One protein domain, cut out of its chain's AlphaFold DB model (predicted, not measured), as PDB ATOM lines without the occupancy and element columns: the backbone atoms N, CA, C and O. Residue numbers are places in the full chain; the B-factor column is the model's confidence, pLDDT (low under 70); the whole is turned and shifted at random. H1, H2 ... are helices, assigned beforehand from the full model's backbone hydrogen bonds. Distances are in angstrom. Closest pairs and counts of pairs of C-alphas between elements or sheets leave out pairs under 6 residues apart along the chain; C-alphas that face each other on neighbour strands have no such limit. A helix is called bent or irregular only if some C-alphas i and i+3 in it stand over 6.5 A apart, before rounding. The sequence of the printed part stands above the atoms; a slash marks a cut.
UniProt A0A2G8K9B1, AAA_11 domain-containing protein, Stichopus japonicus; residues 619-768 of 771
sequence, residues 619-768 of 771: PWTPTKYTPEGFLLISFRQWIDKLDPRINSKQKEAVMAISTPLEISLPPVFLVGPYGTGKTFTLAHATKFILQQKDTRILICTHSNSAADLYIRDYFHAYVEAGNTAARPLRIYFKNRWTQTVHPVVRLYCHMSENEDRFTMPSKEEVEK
ATOM      1  N   PRO A 619     120.407 130.852 175.172       70.31
ATOM      2  CA  PRO A 619     121.043 132.143 175.438       70.31
ATOM      3  C   PRO A 619     121.742 132.693 174.181       70.31
ATOM      4  O   PRO A 619     122.968 132.746 174.103       70.31
ATOM      5  N   TRP A 620     120.963 133.119 173.179       70.44
ATOM      6  CA  TRP A 620     121.446 133.625 171.877       70.44
ATOM      7  C   TRP A 620     122.464 134.773 171.978       70.44
ATOM      8  O   TRP A 620     123.304 134.936 171.094       70.44
ATOM      9  N   THR A 621     122.406 135.539 173.067       62.19
ATOM     10  CA  THR A 621     123.471 136.435 173.527       62.19
ATOM     11  C   THR A 621     123.943 135.969 174.907       62.19
ATOM     12  O   THR A 621     123.146 136.035 175.847       62.19
ATOM     13  N   PRO A 622     125.211 135.542 175.072       53.88
ATOM     14  CA  PRO A 622     125.781 135.211 176.371       53.88
ATOM     15  C   PRO A 622     126.054 136.502 177.158       53.88
ATOM     16  O   PRO A 622     127.144 137.081 177.118       53.88
ATOM     17  N   THR A 623     125.021 136.953 177.868       46.38
ATOM     18  CA  THR A 623     125.014 138.163 178.695       46.38
ATOM     19  C   THR A 623     124.509 137.807 180.096       46.38
ATOM     20  O   THR A 623     123.305 137.709 180.301       46.38
ATOM     21  N   LYS A 624     125.449 137.603 181.033       44.53
ATOM     22  CA  LYS A 624     125.288 137.489 182.504       44.53
ATOM     23  C   LYS A 624     123.943 136.947 183.041       44.53
ATOM     24  O   LYS A 624     123.038 137.740 183.277       44.53
ATOM     25  N   TYR A 625     123.894 135.670 183.437       38.91
ATOM     26  CA  TYR A 625     122.934 135.191 184.449       38.91
ATOM     27  C   TYR A 625     123.495 134.056 185.323       38.91
ATOM     28  O   TYR A 625     123.403 132.885 184.972       38.91
ATOM     29  N   THR A 626     124.063 134.428 186.472       37.81
ATOM     30  CA  THR A 626     123.957 133.764 187.796       37.81
ATOM     31  C   THR A 626     124.738 134.603 188.825       37.81
ATOM     32  O   THR A 626     125.642 135.340 188.418       37.81
ATOM     33  N   PRO A 627     124.411 134.556 190.133       41.41
ATOM     34  CA  PRO A 627     125.160 135.303 191.154       41.41
ATOM     35  C   PRO A 627     126.529 134.693 191.497       41.41
ATOM     36  O   PRO A 627     127.411 135.410 191.961       41.41
ATOM     37  N   GLU A 628     126.722 133.391 191.258       38.19
ATOM     38  CA  GLU A 628     127.849 132.622 191.799       38.19
ATOM     39  C   GLU A 628     128.759 132.035 190.704       38.19
ATOM     40  O   GLU A 628     128.591 130.921 190.224       38.19
ATOM     41  N   GLY A 629     129.800 132.795 190.355       45.12
ATOM     42  CA  GLY A 629     131.149 132.220 190.353       45.12
ATOM     43  C   GLY A 629     131.583 131.218 189.272       45.12
ATOM     44  O   GLY A 629     132.448 130.402 189.582       45.12
ATOM     45  N   PHE A 630     131.139 131.304 188.009       40.19
ATOM     46  CA  PHE A 630     131.933 130.726 186.903       40.19
ATOM     47  C   PHE A 630     132.162 131.677 185.717       40.19
ATOM     48  O   PHE A 630     131.485 132.694 185.555       40.19
ATOM     49  N   LEU A 631     133.240 131.422 184.966       41.44
ATOM     50  CA  LEU A 631     134.023 132.497 184.351       41.44
ATOM     51  C   LEU A 631     133.391 133.128 183.095       41.44
ATOM     52  O   LEU A 631     133.038 132.454 182.129       41.44
ATOM     53  N   LEU A 632     133.359 134.463 183.083       40.94
ATOM     54  CA  LEU A 632     132.940 135.286 181.950       40.94
ATOM     55  C   LEU A 632     133.823 135.074 180.707       40.94
ATOM     56  O   LEU A 632     135.009 135.398 180.711       40.94
ATOM     57  N   ILE A 633     133.195 134.697 179.593       47.00
ATOM     58  CA  ILE A 633     133.635 135.095 178.251       47.00
ATOM     59  C   ILE A 633     132.538 136.008 177.702       47.00
ATOM     60  O   ILE A 633     131.397 135.578 177.541       47.00
ATOM     61  N   SER A 634     132.854 137.276 177.428       49.53
ATOM     62  CA  SER A 634     131.885 138.168 176.777       49.53
ATOM     63  C   SER A 634     131.566 137.669 175.363       49.53
ATOM     64  O   SER A 634     132.436 137.118 174.690       49.53
ATOM     65  N   PHE A 635     130.350 137.917 174.858       52.09
ATOM     66  CA  PHE A 635     129.964 137.519 173.492       52.09
ATOM     67  C   PHE A 635     130.965 137.972 172.416       52.09
ATOM     68  O   PHE A 635     131.171 137.281 171.423       52.09
ATOM     69  N   ARG A 636     131.634 139.109 172.650       48.91
ATOM     70  CA  ARG A 636     132.708 139.632 171.805       48.91
ATOM     71  C   ARG A 636     133.927 138.704 171.820       48.91
ATOM     72  O   ARG A 636     134.211 138.098 170.800       48.91
ATOM     73  N   GLN A 637     134.513 138.443 172.991       53.34
ATOM     74  CA  GLN A 637     135.626 137.489 173.159       53.34
ATOM     75  C   GLN A 637     135.284 136.054 172.708       53.34
ATOM     76  O   GLN A 637     136.179 135.290 172.352       53.34
ATOM     77  N   TRP A 638     134.004 135.668 172.726       63.16
ATOM     78  CA  TRP A 638     133.529 134.402 172.165       63.16
ATOM     79  C   TRP A 638     133.558 134.414 170.629       63.16
ATOM     80  O   TRP A 638     134.100 133.494 170.018       63.16
ATOM     81  N   ILE A 639     133.052 135.484 170.001       60.28
ATOM     82  CA  ILE A 639     133.154 135.712 168.552       60.28
ATOM     83  C   ILE A 639     134.620 135.792 168.104       60.28
ATOM     84  O   ILE A 639     134.960 135.202 167.081       60.28
ATOM     85  N   ASP A 640     135.473 136.482 168.860       60.59
ATOM     86  CA  ASP A 640     136.879 136.727 168.521       60.59
ATOM     87  C   ASP A 640     137.737 135.441 168.586       60.59
ATOM     88  O   ASP A 640     138.797 135.365 167.967       60.59
ATOM     89  N   LYS A 641     137.263 134.402 169.293       65.38
ATOM     90  CA  LYS A 641     137.853 133.048 169.320       65.38
ATOM     91  C   LYS A 641     137.364 132.126 168.195       65.38
ATOM     92  O   LYS A 641     137.891 131.020 168.050       65.38
ATOM     93  N   LEU A 642     136.342 132.515 167.432       68.88
ATOM     94  CA  LEU A 642     135.820 131.706 166.332       68.88
ATOM     95  C   LEU A 642     136.555 131.986 165.019       68.88
ATOM     96  O   LEU A 642     137.014 133.090 164.751       68.88
ATOM     97  N   ASP A 643     136.604 130.969 164.159       74.94
ATOM     98  CA  ASP A 643     137.157 131.094 162.811       74.94
ATOM     99  C   ASP A 643     136.387 132.167 162.015       74.94
ATOM    100  O   ASP A 643     135.163 132.057 161.896       74.94
ATOM    101  N   PRO A 644     137.051 133.189 161.442       78.81
ATOM    102  CA  PRO A 644     136.375 134.326 160.813       78.81
ATOM    103  C   PRO A 644     135.521 133.943 159.595       78.81
ATOM    104  O   PRO A 644     134.679 134.731 159.169       78.81
ATOM    105  N   ARG A 645     135.681 132.727 159.052       83.81
ATOM    106  CA  ARG A 645     134.867 132.188 157.952       83.81
ATOM    107  C   ARG A 645     133.475 131.721 158.408       83.81
ATOM    108  O   ARG A 645     132.639 131.420 157.556       83.81
ATOM    109  N   ILE A 646     133.210 131.638 159.717       84.94
ATOM    110  CA  ILE A 646     131.915 131.193 160.248       84.94
ATOM    111  C   ILE A 646     130.851 132.297 160.116       84.94
ATOM    112  O   ILE A 646     130.969 133.391 160.676       84.94
ATOM    113  N   ASN A 647     129.782 132.022 159.363       87.75
ATOM    114  CA  ASN A 647     128.718 133.005 159.131       87.75
ATOM    115  C   ASN A 647     127.753 133.123 160.329       87.75
ATOM    116  O   ASN A 647     127.747 132.278 161.220       87.75
ATOM    117  N   SER A 648     126.907 134.158 160.353       84.75
ATOM    118  CA  SER A 648     125.979 134.433 161.467       84.75
ATOM    119  C   SER A 648     125.077 133.248 161.834       84.75
ATOM    120  O   SER A 648     124.983 132.903 163.008       84.75
ATOM    121  N   LYS A 649     124.495 132.555 160.848       86.25
ATOM    122  CA  LYS A 649     123.642 131.377 161.086       86.25
ATOM    123  C   LYS A 649     124.426 130.167 161.600       86.25
ATOM    124  O   LYS A 649     123.885 129.354 162.341       86.25
ATOM    125  N   GLN A 650     125.707 130.062 161.255       88.62
ATOM    126  CA  GLN A 650     126.605 129.072 161.850       88.62
ATOM    127  C   GLN A 650     127.021 129.471 163.278       88.62
ATOM    128  O   GLN A 650     127.107 128.590 164.124       88.62
ATOM    129  N   LYS A 651     127.193 130.766 163.591       84.69
ATOM    130  CA  LYS A 651     127.411 131.249 164.973       84.69
ATOM    131  C   LYS A 651     126.207 130.947 165.870       84.69
ATOM    132  O   LYS A 651     126.394 130.397 166.947       84.69
ATOM    133  N   GLU A 652     124.988 131.214 165.401       84.94
ATOM    134  CA  GLU A 652     123.740 130.824 166.083       84.94
ATOM    135  C   GLU A 652     123.684 129.310 166.355       84.94
ATOM    136  O   GLU A 652     123.362 128.887 167.464       84.94
ATOM    137  N   ALA A 653     124.053 128.486 165.367       88.31
ATOM    138  CA  ALA A 653     124.100 127.035 165.529       88.31
ATOM    139  C   ALA A 653     125.171 126.576 166.535       88.31
ATOM    140  O   ALA A 653     124.885 125.698 167.347       88.31
ATOM    141  N   VAL A 654     126.379 127.158 166.517       85.62
ATOM    142  CA  VAL A 654     127.418 126.837 167.512       85.62
ATOM    143  C   VAL A 654     126.956 127.243 168.911       85.62
ATOM    144  O   VAL A 654     127.026 126.395 169.793       85.62
ATOM    145  N   MET A 655     126.416 128.459 169.100       81.31
ATOM    146  CA  MET A 655     125.852 128.914 170.384       81.31
ATOM    147  C   MET A 655     124.896 127.867 170.963       81.31
ATOM    148  O   MET A 655     125.151 127.360 172.052       81.31
ATOM    149  N   ALA A 656     123.859 127.492 170.204       84.31
ATOM    150  CA  ALA A 656     122.839 126.541 170.639       84.31
ATOM    151  C   ALA A 656     123.417 125.164 171.012       84.31
ATOM    152  O   ALA A 656     123.042 124.605 172.040       84.31
ATOM    153  N   ILE A 657     124.352 124.637 170.212       86.56
ATOM    154  CA  ILE A 657     125.011 123.340 170.456       86.56
ATOM    155  C   ILE A 657     125.956 123.400 171.670       86.56
ATOM    156  O   ILE A 657     126.153 122.392 172.337       86.56
ATOM    157  N   SER A 658     126.530 124.569 171.966       82.12
ATOM    158  CA  SER A 658     127.456 124.788 173.088       82.12
ATOM    159  C   SER A 658     126.811 125.260 174.395       82.12
ATOM    160  O   SER A 658     127.528 125.642 175.322       82.12
ATOM    161  N   THR A 659     125.479 125.293 174.457       78.56
ATOM    162  CA  THR A 659     124.750 125.765 175.639       78.56
ATOM    163  C   THR A 659     125.149 124.937 176.875       78.56
ATOM    164  O   THR A 659     125.228 123.713 176.756       78.56
ATOM    165  N   PRO A 660     125.416 125.563 178.040       74.62
ATOM    166  CA  PRO A 660     125.740 124.842 179.273       74.62
ATOM    167  C   PRO A 660     124.641 123.847 179.681       74.62
ATOM    168  O   PRO A 660     123.457 124.106 179.456       74.62
ATOM    169  N   LEU A 661     125.032 122.708 180.264       75.00
ATOM    170  CA  LEU A 661     124.141 121.569 180.547       75.00
ATOM    171  C   LEU A 661     123.101 121.859 181.643       75.00
ATOM    172  O   LEU A 661     122.086 121.174 181.733       75.00
ATOM    173  N   GLU A 662     123.326 122.902 182.437       76.19
ATOM    174  CA  GLU A 662     122.393 123.460 183.415       76.19
ATOM    175  C   GLU A 662     121.129 124.032 182.743       76.19
ATOM    176  O   GLU A 662     120.077 124.144 183.374       76.19
ATOM    177  N   ILE A 663     121.206 124.377 181.451       76.81
ATOM    178  CA  ILE A 663     120.069 124.812 180.638       76.81
ATOM    179  C   ILE A 663     119.556 123.607 179.845       76.81
ATOM    180  O   ILE A 663     120.095 123.248 178.799       76.81
ATOM    181  N   SER A 664     118.469 122.999 180.325       75.44
ATOM    182  CA  SER A 664     117.820 121.875 179.642       75.44
ATOM    183  C   SER A 664     117.330 122.272 178.240       75.44
ATOM    184  O   SER A 664     116.412 123.084 178.087       75.44
ATOM    185  N   LEU A 665     117.949 121.688 177.209       77.38
ATOM    186  CA  LEU A 665     117.588 121.851 175.801       77.38
ATOM    187  C   LEU A 665     117.220 120.500 175.164       77.38
ATOM    188  O   LEU A 665     117.885 119.497 175.423       77.38
ATOM    189  N   PRO A 666     116.223 120.456 174.258       77.69
ATOM    190  CA  PRO A 666     115.968 119.283 173.431       77.69
ATOM    191  C   PRO A 666     117.071 119.105 172.360       77.69
ATOM    192  O   PRO A 666     117.753 120.074 172.010       77.69
ATOM    193  N   PRO A 667     117.224 117.902 171.770       82.88
ATOM    194  CA  PRO A 667     118.266 117.614 170.780       82.88
ATOM    195  C   PRO A 667     118.324 118.600 169.598       82.88
ATOM    196  O   PRO A 667     117.364 118.765 168.841       82.88
ATOM    197  N   VAL A 668     119.486 119.232 169.396       84.12
ATOM    198  CA  VAL A 668     119.669 120.295 168.392       84.12
ATOM    199  C   VAL A 668     119.804 119.723 166.972       84.12
ATOM    200  O   VAL A 668     120.846 119.201 166.573       84.12
ATOM    201  N   PHE A 669     118.756 119.868 166.157       87.25
ATOM    202  CA  PHE A 669     118.726 119.362 164.780       87.25
ATOM    203  C   PHE A 669     119.264 120.374 163.749       87.25
ATOM    204  O   PHE A 669     118.526 121.196 163.202       87.25
ATOM    205  N   LEU A 670     120.563 120.297 163.430       87.38
ATOM    206  CA  LEU A 670     121.217 121.209 162.477       87.38
ATOM    207  C   LEU A 670     120.831 120.935 161.005       87.38
ATOM    208  O   LEU A 670     121.400 120.075 160.322       87.38
ATOM    209  N   VAL A 671     119.895 121.728 160.477       88.38
ATOM    210  CA  VAL A 671     119.458 121.675 159.072       88.38
ATOM    211  C   VAL A 671     120.332 122.556 158.172       88.38
ATOM    212  O   VAL A 671     120.614 123.707 158.475       88.38
ATOM    213  N   GLY A 672     120.713 122.031 157.005       79.69
ATOM    214  CA  GLY A 672     121.359 122.814 155.949       79.69
ATOM    215  C   GLY A 672     121.529 122.020 154.642       79.69
ATOM    216  O   GLY A 672     121.803 120.814 154.715       79.69
ATOM    217  N   PRO A 673     121.387 122.646 153.457       83.19
ATOM    218  CA  PRO A 673     121.695 122.051 152.148       83.19
ATOM    219  C   PRO A 673     123.129 121.504 151.987       83.19
ATOM    220  O   PRO A 673     123.944 121.501 152.912       83.19
ATOM    221  N   TYR A 674     123.459 120.995 150.799       75.50
ATOM    222  CA  TYR A 674     124.851 120.679 150.456       75.50
ATOM    223  C   TYR A 674     125.697 121.970 150.418       75.50
ATOM    224  O   TYR A 674     125.164 123.041 150.152       75.50
ATOM    225  N   GLY A 675     126.993 121.885 150.729       82.06
ATOM    226  CA  GLY A 675     127.907 123.038 150.738       82.06
ATOM    227  C   GLY A 675     127.838 123.960 151.968       82.06
ATOM    228  O   GLY A 675     128.840 124.583 152.289       82.06
ATOM    229  N   THR A 676     126.737 124.002 152.732       82.62
ATOM    230  CA  THR A 676     126.521 124.998 153.816       82.62
ATOM    231  C   THR A 676     127.343 124.800 155.107       82.62
ATOM    232  O   THR A 676     126.920 125.211 156.187       82.62
ATOM    233  N   GLY A 677     128.490 124.120 155.041       87.69
ATOM    234  CA  GLY A 677     129.436 124.021 156.156       87.69
ATOM    235  C   GLY A 677     128.924 123.320 157.421       87.69
ATOM    236  O   GLY A 677     129.381 123.652 158.506       87.69
ATOM    237  N   LYS A 678     127.996 122.353 157.339       90.88
ATOM    238  CA  LYS A 678     127.509 121.627 158.541       90.88
ATOM    239  C   LYS A 678     128.636 120.942 159.324       90.88
ATOM    240  O   LYS A 678     128.723 121.132 160.526       90.88
ATOM    241  N   THR A 679     129.517 120.202 158.644       90.88
ATOM    242  CA  THR A 679     130.692 119.558 159.264       90.88
ATOM    243  C   THR A 679     131.627 120.587 159.900       90.88
ATOM    244  O   THR A 679     132.056 120.398 161.027       90.88
ATOM    245  N   PHE A 680     131.862 121.712 159.215       90.81
ATOM    246  CA  PHE A 680     132.629 122.849 159.732       90.81
ATOM    247  C   PHE A 680     131.996 123.418 161.014       90.81
ATOM    248  O   PHE A 680     132.667 123.558 162.029       90.81
ATOM    249  N   THR A 681     130.681 123.647 161.004       90.94
ATOM    250  CA  THR A 681     129.913 124.148 162.160       90.94
ATOM    251  C   THR A 681     130.019 123.197 163.354       90.94
ATOM    252  O   THR A 681     130.326 123.636 164.457       90.94
ATOM    253  N   LEU A 682     129.832 121.890 163.131       93.44
ATOM    254  CA  LEU A 682     129.947 120.868 164.175       93.44
ATOM    255  C   LEU A 682     131.378 120.758 164.717       93.44
ATOM    256  O   LEU A 682     131.558 120.746 165.926       93.44
ATOM    257  N   ALA A 683     132.397 120.760 163.853       92.00
ATOM    258  CA  ALA A 683     133.796 120.700 164.277       92.00
ATOM    259  C   ALA A 683     134.207 121.926 165.114       92.00
ATOM    260  O   ALA A 683     134.945 121.790 166.088       92.00
ATOM    261  N   HIS A 684     133.711 123.120 164.771       88.56
ATOM    262  CA  HIS A 684     133.927 124.322 165.579       88.56
ATOM    263  C   HIS A 684     133.132 124.303 166.895       88.56
ATOM    264  O   HIS A 684     133.664 124.758 167.906       88.56
ATOM    265  N   ALA A 685     131.935 123.705 166.929       88.88
ATOM    266  CA  ALA A 685     131.221 123.451 168.181       88.88
ATOM    267  C   ALA A 685     131.986 122.474 169.092       88.88
ATOM    268  O   ALA A 685     132.190 122.793 170.259       88.88
ATOM    269  N   THR A 686     132.512 121.359 168.564       91.19
ATOM    270  CA  THR A 686     133.381 120.434 169.318       91.19
ATOM    271  C   THR A 686     134.566 121.173 169.944       91.19
ATOM    272  O   THR A 686     134.775 121.083 171.151       91.19
ATOM    273  N   LYS A 687     135.310 121.965 169.157       87.44
ATOM    274  CA  LYS A 687     136.458 122.751 169.653       87.44
ATOM    275  C   LYS A 687     136.099 123.746 170.758       87.44
ATOM    276  O   LYS A 687     136.964 124.093 171.557       87.44
ATOM    277  N   PHE A 688     134.858 124.229 170.794       82.31
ATOM    278  CA  PHE A 688     134.404 125.136 171.841       82.31
ATOM    279  C   PHE A 688     133.907 124.390 173.093       82.31
ATOM    280  O   PHE A 688     134.306 124.753 174.194       82.31
ATOM    281  N   ILE A 689     133.141 123.301 172.947       85.62
ATOM    282  CA  ILE A 689     132.689 122.458 174.075       85.62
ATOM    283  C   ILE A 689     133.884 121.881 174.854       85.62
ATOM    284  O   ILE A 689     133.838 121.784 176.076       85.62
ATOM    285  N   LEU A 690     135.000 121.581 174.183       85.06
ATOM    286  CA  LEU A 690     136.236 121.125 174.837       85.06
ATOM    287  C   LEU A 690     136.915 122.173 175.743       85.06
ATOM    288  O   LEU A 690     137.789 121.801 176.529       85.06
ATOM    289  N   GLN A 691     136.530 123.455 175.656       78.88
ATOM    290  CA  GLN A 691     136.982 124.506 176.584       78.88
ATOM    291  C   GLN A 691     136.249 124.437 177.933       78.88
ATOM    292  O   GLN A 691     136.751 124.963 178.925       78.88
ATOM    293  N   GLN A 692     135.085 123.779 177.987       76.19
ATOM    294  CA  GLN A 692     134.434 123.403 179.241       76.19
ATOM    295  C   GLN A 692     135.225 122.244 179.873       76.19
ATOM    296  O   GLN A 692     135.809 121.417 179.162       76.19
ATOM    297  N   LYS A 693     135.272 122.185 181.208       74.56
ATOM    298  CA  LYS A 693     135.861 121.042 181.920       74.56
ATOM    299  C   LYS A 693     134.951 119.818 181.803       74.56
ATOM    300  O   LYS A 693     133.766 119.959 181.523       74.56
ATOM    301  N   ASP A 694     135.538 118.637 181.966       77.94
ATOM    302  CA  ASP A 694     134.854 117.348 182.173       77.94
ATOM    303  C   ASP A 694     133.882 116.880 181.063       77.94
ATOM    304  O   ASP A 694     133.314 115.792 181.139       77.94
ATOM    305  N   THR A 695     133.766 117.624 179.957       83.69
ATOM    306  CA  THR A 695     133.015 117.198 178.770       83.69
ATOM    307  C   THR A 695     133.788 116.155 177.953       83.69
ATOM    308  O   THR A 695     134.962 116.346 177.612       83.69
ATOM    309  N   ARG A 696     133.100 115.067 177.590       88.44
ATOM    310  CA  ARG A 696     133.492 114.094 176.555       88.44
ATOM    311  C   ARG A 696     132.485 114.171 175.402       88.44
ATOM    312  O   ARG A 696     131.310 114.454 175.627       88.44
ATOM    313  N   ILE A 697     132.936 113.945 174.174       92.06
ATOM    314  CA  ILE A 697     132.159 114.137 172.943       92.06
ATOM    315  C   ILE A 697     132.302 112.880 172.078       92.06
ATOM    316  O   ILE A 697     133.404 112.372 171.930       92.06
ATOM    317  N   LEU A 698     131.210 112.392 171.481       93.31
ATOM    318  CA  LEU A 698     131.226 111.233 170.579       93.31
ATOM    319  C   LEU A 698     130.770 111.637 169.168       93.31
ATOM    320  O   LEU A 698     129.615 112.018 168.964       93.31
ATOM    321  N   ILE A 699     131.660 111.542 168.174       93.25
ATOM    322  CA  ILE A 699     131.377 111.968 166.789       93.25
ATOM    323  C   ILE A 699     131.018 110.769 165.896       93.25
ATOM    324  O   ILE A 699     131.797 110.308 165.059       93.25
ATOM    325  N   CYS A 700     129.783 110.285 166.026       91.75
ATOM    326  CA  CYS A 700     129.256 109.222 165.170       91.75
ATOM    327  C   CYS A 700     129.029 109.693 163.721       91.75
ATOM    328  O   CYS A 700     128.339 110.683 163.460       91.75
ATOM    329  N   THR A 701     129.533 108.939 162.733       90.06
ATOM    330  CA  THR A 701     129.185 109.158 161.320       90.06
ATOM    331  C   THR A 701     129.047 107.848 160.535       90.06
ATOM    332  O   THR A 701     129.841 106.931 160.685       90.06
ATOM    333  N   HIS A 702     128.076 107.799 159.617       80.44
ATOM    334  CA  HIS A 702     127.738 106.626 158.788       80.44
ATOM    335  C   HIS A 702     128.855 106.172 157.813       80.44
ATOM    336  O   HIS A 702     128.736 105.130 157.176       80.44
ATOM    337  N   SER A 703     129.923 106.946 157.602       85.62
ATOM    338  CA  SER A 703     130.971 106.567 156.641       85.62
ATOM    339  C   SER A 703     132.347 106.947 157.151       85.62
ATOM    340  O   SER A 703     132.549 108.094 157.538       85.62
ATOM    341  N   ASN A 704     133.305 106.021 157.065       89.00
ATOM    342  CA  ASN A 704     134.672 106.237 157.545       89.00
ATOM    343  C   ASN A 704     135.270 107.556 157.034       89.00
ATOM    344  O   ASN A 704     135.615 108.415 157.836       89.00
ATOM    345  N   SER A 705     135.188 107.802 155.725       89.44
ATOM    346  CA  SER A 705     135.633 109.048 155.087       89.44
ATOM    347  C   SER A 705     135.025 110.341 155.654       89.44
ATOM    348  O   SER A 705     135.603 111.405 155.469       89.44
ATOM    349  N   ALA A 706     133.876 110.284 156.335       89.69
ATOM    350  CA  ALA A 706     133.248 111.441 156.973       89.69
ATOM    351  C   ALA A 706     133.661 111.629 158.442       89.69
ATOM    352  O   ALA A 706     133.571 112.753 158.925       89.69
ATOM    353  N   ALA A 707     134.139 110.582 159.122       92.94
ATOM    354  CA  ALA A 707     134.848 110.704 160.398       92.94
ATOM    355  C   ALA A 707     136.299 111.165 160.158       92.94
ATOM    356  O   ALA A 707     136.759 112.123 160.769       92.94
ATOM    357  N   ASP A 708     136.973 110.571 159.171       94.88
ATOM    358  CA  ASP A 708     138.351 110.897 158.771       94.88
ATOM    359  C   ASP A 708     138.501 112.378 158.362       94.88
ATOM    360  O   ASP A 708     139.531 113.002 158.622       94.88
ATOM    361  N   LEU A 709     137.445 112.961 157.773       94.31
ATOM    362  CA  LEU A 709     137.343 114.392 157.461       94.31
ATOM    363  C   LEU A 709     137.426 115.289 158.707       94.31
ATOM    364  O   LEU A 709     138.071 116.328 158.637       94.31
ATOM    365  N   TYR A 710     136.818 114.914 159.840       95.31
ATOM    366  CA  TYR A 710     136.952 115.690 161.082       95.31
ATOM    367  C   TYR A 710     138.407 115.713 161.565       95.31
ATOM    368  O   TYR A 710     138.923 116.760 161.950       95.31
ATOM    369  N   ILE A 711     139.082 114.565 161.498       96.75
ATOM    370  CA  ILE A 711     140.464 114.417 161.956       96.75
ATOM    371  C   ILE A 711     141.396 115.250 161.083       96.75
ATOM    372  O   ILE A 711     142.022 116.185 161.577       96.75
ATOM    373  N   ARG A 712     141.453 114.957 159.780       95.38
ATOM    374  CA  ARG A 712     142.422 115.571 158.864       95.38
ATOM    375  C   ARG A 712     142.164 117.063 158.634       95.38
ATOM    376  O   ARG A 712     143.117 117.834 158.614       95.38
ATOM    377  N   ASP A 713     140.906 117.471 158.461       93.38
ATOM    378  CA  ASP A 713     140.583 118.837 158.024       93.38
ATOM    379  C   ASP A 713     140.322 119.798 159.208       93.38
ATOM    380  O   ASP A 713     140.303 121.012 158.998       93.38
ATOM    381  N   TYR A 714     140.126 119.295 160.443       93.06
ATOM    382  CA  TYR A 714     139.769 120.131 161.605       93.06
ATOM    383  C   TYR A 714     140.579 119.868 162.879       93.06
ATOM    384  O   TYR A 714     141.002 120.846 163.501       93.06
ATOM    385  N   PHE A 715     140.767 118.617 163.316       95.12
ATOM    386  CA  PHE A 715     141.406 118.337 164.613       95.12
ATOM    387  C   PHE A 715     142.930 118.231 164.548       95.12
ATOM    388  O   PHE A 715     143.584 118.752 165.441       95.12
ATOM    389  N   HIS A 716     143.506 117.644 163.497       96.12
ATOM    390  CA  HIS A 716     144.942 117.358 163.402       96.12
ATOM    391  C   HIS A 716     145.823 118.594 163.664       96.12
ATOM    392  O   HIS A 716     146.463 118.673 164.711       96.12
ATOM    393  N   ALA A 717     145.720 119.622 162.817       93.75
ATOM    394  CA  ALA A 717     146.457 120.879 162.980       93.75
ATOM    395  C   ALA A 717     146.080 121.680 164.250       93.75
ATOM    396  O   ALA A 717     146.783 122.610 164.634       93.75
ATOM    397  N   TYR A 718     144.961 121.355 164.908       91.94
ATOM    398  CA  TYR A 718     144.561 121.978 166.175       91.94
ATOM    399  C   TYR A 718     145.244 121.295 167.372       91.94
ATOM    400  O   TYR A 718     145.697 121.974 168.292       91.94
ATOM    401  N   VAL A 719     145.392 119.968 167.318       95.38
ATOM    402  CA  VAL A 719     146.165 119.161 168.274       95.38
ATOM    403  C   VAL A 719     147.660 119.464 168.161       95.38
ATOM    404  O   VAL A 719     148.307 119.649 169.185       95.38
ATOM    405  N   GLU A 720     148.191 119.590 166.941       95.12
ATOM    406  CA  GLU A 720     149.584 120.008 166.698       95.12
ATOM    407  C   GLU A 720     149.873 121.415 167.240       95.12
ATOM    408  O   GLU A 720     150.948 121.662 167.776       95.12
ATOM    409  N   ALA A 721     148.885 122.316 167.214       92.88
ATOM    410  CA  ALA A 721     148.940 123.622 167.877       92.88
ATOM    411  C   ALA A 721     148.772 123.552 169.417       92.88
ATOM    412  O   ALA A 721     148.315 124.512 170.037       92.88
ATOM    413  N   GLY A 722     149.089 122.411 170.040       91.75
ATOM    414  CA  GLY A 722     149.103 122.202 171.492       91.75
ATOM    415  C   GLY A 722     147.757 121.853 172.142       91.75
ATOM    416  O   GLY A 722     147.718 121.596 173.343       91.75
ATOM    417  N   ASN A 723     146.646 121.797 171.395       90.00
ATOM    418  CA  ASN A 723     145.316 121.529 171.963       90.00
ATOM    419  C   ASN A 723     145.085 120.016 172.138       90.00
ATOM    420  O   ASN A 723     144.207 119.427 171.508       90.00
ATOM    421  N   THR A 724     145.887 119.372 172.991       90.31
ATOM    422  CA  THR A 724     145.885 117.914 173.230       90.31
ATOM    423  C   THR A 724     144.520 117.365 173.649       90.31
ATOM    424  O   THR A 724     144.146 116.277 173.219       90.31
ATOM    425  N   ALA A 725     143.725 118.145 174.388       88.75
ATOM    426  CA  ALA A 725     142.346 117.815 174.758       88.75
ATOM    427  C   ALA A 725     141.396 117.606 173.558       88.75
ATOM    428  O   ALA A 725     140.312 117.058 173.732       88.75
ATOM    429  N   ALA A 726     141.786 118.032 172.352       91.38
ATOM    430  CA  ALA A 726     141.055 117.813 171.106       91.38
ATOM    431  C   ALA A 726     141.616 116.658 170.257       91.38
ATOM    432  O   ALA A 726     141.274 116.565 169.078       91.38
ATOM    433  N   ARG A 727     142.484 115.799 170.818       95.12
ATOM    434  CA  ARG A 727     142.955 114.558 170.184       95.12
ATOM    435  C   ARG A 727     141.807 113.538 170.165       95.12
ATOM    436  O   ARG A 727     141.417 113.094 171.242       95.12
ATOM    437  N   PRO A 728     141.270 113.159 168.989       95.88
ATOM    438  CA  PRO A 728     140.221 112.152 168.903       95.88
ATOM    439  C   PRO A 728     140.770 110.729 169.003       95.88
ATOM    440  O   PRO A 728     141.897 110.472 168.569       95.88
ATOM    441  N   LEU A 729     139.940 109.803 169.486       96.50
ATOM    442  CA  LEU A 729     140.165 108.360 169.392       96.50
ATOM    443  C   LEU A 729     139.411 107.785 168.185       96.50
ATOM    444  O   LEU A 729     138.198 107.575 168.200       96.50
ATOM    445  N   ARG A 730     140.134 107.506 167.099       96.06
ATOM    446  CA  ARG A 730     139.556 107.000 165.852       96.06
ATOM    447  C   ARG A 730     139.361 105.486 165.896       96.06
ATOM    448  O   ARG A 730     140.134 104.726 165.320       96.06
ATOM    449  N   ILE A 731     138.269 105.056 166.521       93.38
ATOM    450  CA  ILE A 731     137.833 103.655 166.476       93.38
ATOM    451  C   ILE A 731     137.475 103.282 165.028       93.38
ATOM    452  O   ILE A 731     136.726 104.000 164.356       93.38
ATOM    453  N   TYR A 732     138.021 102.169 164.539       91.00
ATOM    454  CA  TYR A 732     137.750 101.579 163.225       91.00
ATOM    455  C   TYR A 732     137.244 100.144 163.395       91.00
ATOM    456  O   TYR A 732     137.556  99.478 164.374       91.00
ATOM    457  N   PHE A 733     136.500  99.639 162.410       83.38
ATOM    458  CA  PHE A 733     136.141  98.220 162.370       83.38
ATOM    459  C   PHE A 733     137.402  97.346 162.266       83.38
ATOM    460  O   PHE A 733     138.220  97.584 161.375       83.38
ATOM    461  N   LYS A 734     137.511  96.324 163.129       76.44
ATOM    462  CA  LYS A 734     138.684  95.440 163.295       76.44
ATOM    463  C   LYS A 734     139.297  94.935 161.975       76.44
ATOM    464  O   LYS A 734     140.508  95.000 161.787       76.44
ATOM    465  N   ASN A 735     138.463  94.572 160.995       73.81
ATOM    466  CA  ASN A 735     138.918  94.047 159.696       73.81
ATOM    467  C   ASN A 735     139.108  95.129 158.602       73.81
ATOM    468  O   ASN A 735     139.175  94.811 157.411       73.81
ATOM    469  N   ARG A 736     139.170  96.424 158.949       81.75
ATOM    470  CA  ARG A 736     139.511  97.485 157.986       81.75
ATOM    471  C   ARG A 736     141.001  97.416 157.652       81.75
ATOM    472  O   ARG A 736     141.851  97.472 158.527       81.75
ATOM    473  N   TRP A 737     141.320  97.399 156.362       77.94
ATOM    474  CA  TRP A 737     142.701  97.370 155.887       77.94
ATOM    475  C   TRP A 737     143.435  98.676 156.230       77.94
ATOM    476  O   TRP A 737     143.112  99.734 155.679       77.94
ATOM    477  N   THR A 738     144.435  98.600 157.106       83.94
ATOM    478  CA  THR A 738     145.243  99.723 157.625       83.94
ATOM    479  C   THR A 738     145.908 100.547 156.520       83.94
ATOM    480  O   THR A 738     145.840 101.776 156.535       83.94
ATOM    481  N   GLN A 739     146.444  99.885 155.490       82.69
ATOM    482  CA  GLN A 739     147.045 100.513 154.302       82.69
ATOM    483  C   GLN A 739     146.078 101.424 153.515       82.69
ATOM    484  O   GLN A 739     146.511 102.317 152.796       82.69
ATOM    485  N   THR A 740     144.760 101.229 153.658       83.38
ATOM    486  CA  THR A 740     143.729 102.035 152.971       83.38
ATOM    487  C   THR A 740     143.254 103.245 153.786       83.38
ATOM    488  O   THR A 740     142.251 103.875 153.430       83.38
ATOM    489  N   VAL A 741     143.913 103.537 154.911       88.38
ATOM    490  CA  VAL A 741     143.614 104.660 155.807       88.38
ATOM    491  C   VAL A 741     144.725 105.703 155.691       88.38
ATOM    492  O   VAL A 741     145.910 105.381 155.651       88.38
ATOM    493  N   HIS A 742     144.333 106.973 155.603       91.81
ATOM    494  CA  HIS A 742     145.251 108.094 155.392       91.81
ATOM    495  C   HIS A 742     146.288 108.188 156.537       91.81
ATOM    496  O   HIS A 742     145.867 108.126 157.692       91.81
ATOM    497  N   PRO A 743     147.596 108.412 156.277       91.88
ATOM    498  CA  PRO A 743     148.639 108.360 157.313       91.88
ATOM    499  C   PRO A 743     148.352 109.231 158.543       91.88
ATOM    500  O   PRO A 743     148.343 108.727 159.658       91.88
ATOM    501  N   VAL A 744     147.971 110.500 158.337       94.75
ATOM    502  CA  VAL A 744     147.536 111.412 159.419       94.75
ATOM    503  C   VAL A 744     146.431 110.820 160.300       94.75
ATOM    504  O   VAL A 744     146.399 111.096 161.489       94.75
ATOM    505  N   VAL A 745     145.513 110.023 159.744       95.50
ATOM    506  CA  VAL A 745     144.391 109.441 160.497       95.50
ATOM    507  C   VAL A 745     144.850 108.252 161.346       95.50
ATOM    508  O   VAL A 745     144.359 108.112 162.461       95.50
ATOM    509  N   ARG A 746     145.834 107.460 160.882       92.94
ATOM    510  CA  ARG A 746     146.433 106.359 161.666       92.94
ATOM    511  C   ARG A 746     147.006 106.845 163.000       92.94
ATOM    512  O   ARG A 746     146.811 106.172 164.001       92.94
ATOM    513  N   LEU A 747     147.572 108.056 163.044       93.31
ATOM    514  CA  LEU A 747     148.092 108.703 164.267       93.31
ATOM    515  C   LEU A 747     147.044 108.905 165.384       93.31
ATOM    516  O   LEU A 747     147.402 109.284 166.503       93.31
ATOM    517  N   TYR A 748     145.758 108.702 165.088       95.50
ATOM    518  CA  TYR A 748     144.628 108.818 166.016       95.50
ATOM    519  C   TYR A 748     143.868 107.494 166.196       95.50
ATOM    520  O   TYR A 748     142.911 107.450 166.965       95.50
ATOM    521  N   CYS A 749     144.256 106.425 165.497       93.88
ATOM    522  CA  CYS A 749     143.653 105.103 165.643       93.88
ATOM    523  C   CYS A 749     144.254 104.342 166.836       93.88
ATOM    524  O   CYS A 749     145.377 104.611 167.254       93.88
ATOM    525  N   HIS A 750     143.518 103.350 167.337       90.12
ATOM    526  CA  HIS A 750     144.059 102.294 168.195       90.12
ATOM    527  C   HIS A 750     144.352 101.062 167.312       90.12
ATOM    528  O   HIS A 750     143.550 100.715 166.437       90.12
ATOM    529  N   MET A 751     145.557 100.502 167.435       88.50
ATOM    530  CA  MET A 751     146.150  99.548 166.485       88.50
ATOM    531  C   MET A 751     147.028  98.519 167.213       88.50
ATOM    532  O   MET A 751     147.456  98.760 168.340       88.50
ATOM    533  N   SER A 752     147.304  97.389 166.557       85.69
ATOM    534  CA  SER A 752     148.259  96.379 167.036       85.69
ATOM    535  C   SER A 752     149.688  96.934 167.143       85.69
ATOM    536  O   SER A 752     150.043  97.878 166.438       85.69
ATOM    537  N   GLU A 753     150.537  96.310 167.969       82.25
ATOM    538  CA  GLU A 753     151.954  96.692 168.152       82.25
ATOM    539  C   GLU A 753     152.746  96.729 166.831       82.25
ATOM    540  O   GLU A 753     153.619  97.571 166.643       82.25
ATOM    541  N   ASN A 754     152.391  95.855 165.883       82.44
ATOM    542  CA  ASN A 754     152.984  95.777 164.544       82.44
ATOM    543  C   ASN A 754     152.342  96.742 163.517       82.44
ATOM    544  O   ASN A 754     152.646  96.665 162.328       82.44
ATOM    545  N   GLU A 755     151.395  97.589 163.941       80.25
ATOM    546  CA  GLU A 755     150.548  98.462 163.109       80.25
ATOM    547  C   GLU A 755     149.814  97.767 161.930       80.25
ATOM    548  O   GLU A 755     149.333  98.420 160.994       80.25
ATOM    549  N   ASP A 756     149.674  96.438 161.958       80.56
ATOM    550  CA  ASP A 756     149.079  95.667 160.861       80.56
ATOM    551  C   ASP A 756     147.539  95.720 160.857       80.56
ATOM    552  O   ASP A 756     146.926  95.685 159.784       80.56
ATOM    553  N   ARG A 757     146.910  95.868 162.034       84.00
ATOM    554  CA  ARG A 757     145.453  95.787 162.260       84.00
ATOM    555  C   ARG A 757     144.937  96.904 163.168       84.00
ATOM    556  O   ARG A 757     145.685  97.494 163.943       84.00
ATOM    557  N   PHE A 758     143.628  97.148 163.100       89.19
ATOM    558  CA  PHE A 758     142.910  97.947 164.096       89.19
ATOM    559  C   PHE A 758     142.398  97.047 165.220       89.19
ATOM    560  O   PHE A 758     141.780  96.014 164.962       89.19
ATOM    561  N   THR A 759     142.622  97.471 166.456       88.25
ATOM    562  CA  THR A 759     142.118  96.835 167.676       88.25
ATOM    563  C   THR A 759     140.920  97.623 168.216       88.25
ATOM    564  O   THR A 759     140.754  98.809 167.915       88.25
ATOM    565  N   MET A 760     140.055  96.972 168.998       87.56
ATOM    566  CA  MET A 760     139.004  97.673 169.747       87.56
ATOM    567  C   MET A 760     139.599  98.140 171.085       87.56
ATOM    568  O   MET A 760     140.149  97.295 171.789       87.56
ATOM    569  N   PRO A 761     139.531  99.439 171.431       90.75
ATOM    570  CA  PRO A 761     140.121  99.954 172.665       90.75
ATOM    571  C   PRO A 761     139.317  99.528 173.898       90.75
ATOM    572  O   PRO A 761     138.089  99.408 173.832       90.75
ATOM    573  N   SER A 762     139.991  99.372 175.040       90.25
ATOM    574  CA  SER A 762     139.321  99.111 176.322       90.25
ATOM    575  C   SER A 762     138.510 100.324 176.806       90.25
ATOM    576  O   SER A 762     138.701 101.455 176.344       90.25
ATOM    577  N   LYS A 763     137.630 100.126 177.796       91.31
ATOM    578  CA  LYS A 763     136.906 101.232 178.444       91.31
ATOM    579  C   LYS A 763     137.883 102.259 179.031       91.31
ATOM    580  O   LYS A 763     137.748 103.454 178.791       91.31
ATOM    581  N   GLU A 764     138.894 101.784 179.749       94.06
ATOM    582  CA  GLU A 764     139.943 102.581 180.391       94.06
ATOM    583  C   GLU A 764     140.793 103.326 179.354       94.06
ATOM    584  O   GLU A 764     141.350 104.382 179.645       94.06
ATOM    585  N   GLU A 765     140.912 102.799 178.133       91.62
ATOM    586  CA  GLU A 765     141.535 103.505 177.019       91.62
ATOM    587  C   GLU A 765     140.643 104.593 176.436       91.62
ATOM    588  O   GLU A 765     141.116 105.718 176.286       91.62
ATOM    589  N   VAL A 766     139.365 104.308 176.167       93.06
ATOM    590  CA  VAL A 766     138.389 105.311 175.702       93.06
ATOM    591  C   VAL A 766     138.281 106.471 176.696       93.06
ATOM    592  O   VAL A 766     138.255 107.634 176.297       93.06
ATOM    593  N   GLU A 767     138.300 106.182 177.996       91.44
ATOM    594  CA  GLU A 767     138.193 107.183 179.058       91.44
ATOM    595  C   GLU A 767     139.382 108.164 179.143       91.44
ATOM    596  O   GLU A 767     139.221 109.247 179.715       91.44
ATOM    597  N   LYS A 768     140.531 107.856 178.520       91.81
ATOM    598  CA  LYS A 768     141.683 108.777 178.388       91.81
ATOM    599  C   LYS A 768     141.454 109.884 177.345       91.81
ATOM    600  O   LYS A 768     142.220 110.846 177.310       91.81
TER     601      LYS A 768
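This is residues 619 to 768 of the 771 residues of the protein "AAA_11 domain-containing protein" of Stichopus japonicus (UniProt A0A2G8K9B1). With little regular structure, the domain is a row of four helices, H2 to H5, each touching the next, among long loops; residues 625 to 631 stick out. The 150 printed residues include six named helices, H1 to H6 in order, and no named strand: all helix, with 53 residues in them. It is only just compact, close to loose: radius of gyration of the C-alphas 17.5 A, spans 54 by 37 by 31 A.

H4, residues 704 to 720, runs 22.3 A from (134.672, 106.237, 157.545); it is irregular, C-alphas 713 and 716 being 7.1 A apart, with a kink of 33 degrees near 714. H3 is 678 to 689, 16.4 A; H2 648 to 657, 14.3 A; H1 635 to 640; H5 743 to 746; H6 763 to 766, ending at (138.389, 105.311, 175.702).

H4, with residues 710 to 715 alone, touches residues 679 to 683 of H3, closest C-alphas Tyr 714 and Ala 683, 6.6 A, at a steep tilt of 43 degrees, the same way. H3, with 681 to 685 alone, touches H2, closest C-alphas Ala 685 and Val 654, 5.1 A, at a steep 51 degrees, the same way. H4 touches H5, closest C-alphas Asp 708 and Val 745, 6.4 A. H1 and H6 touch no helix. Each O i to N i+4 pair is within hydrogen-bond range in H1, H2 and H3, and 9 of 13 in H4; H5 and H6 are too short for one.

The farthest C-alphas, Pro 627 and Asp 756, are 55.3 A apart. The printed part has no cut. The link H1 to H2 is short, the other four long. Residues 621 to 642 have pLDDT under 70.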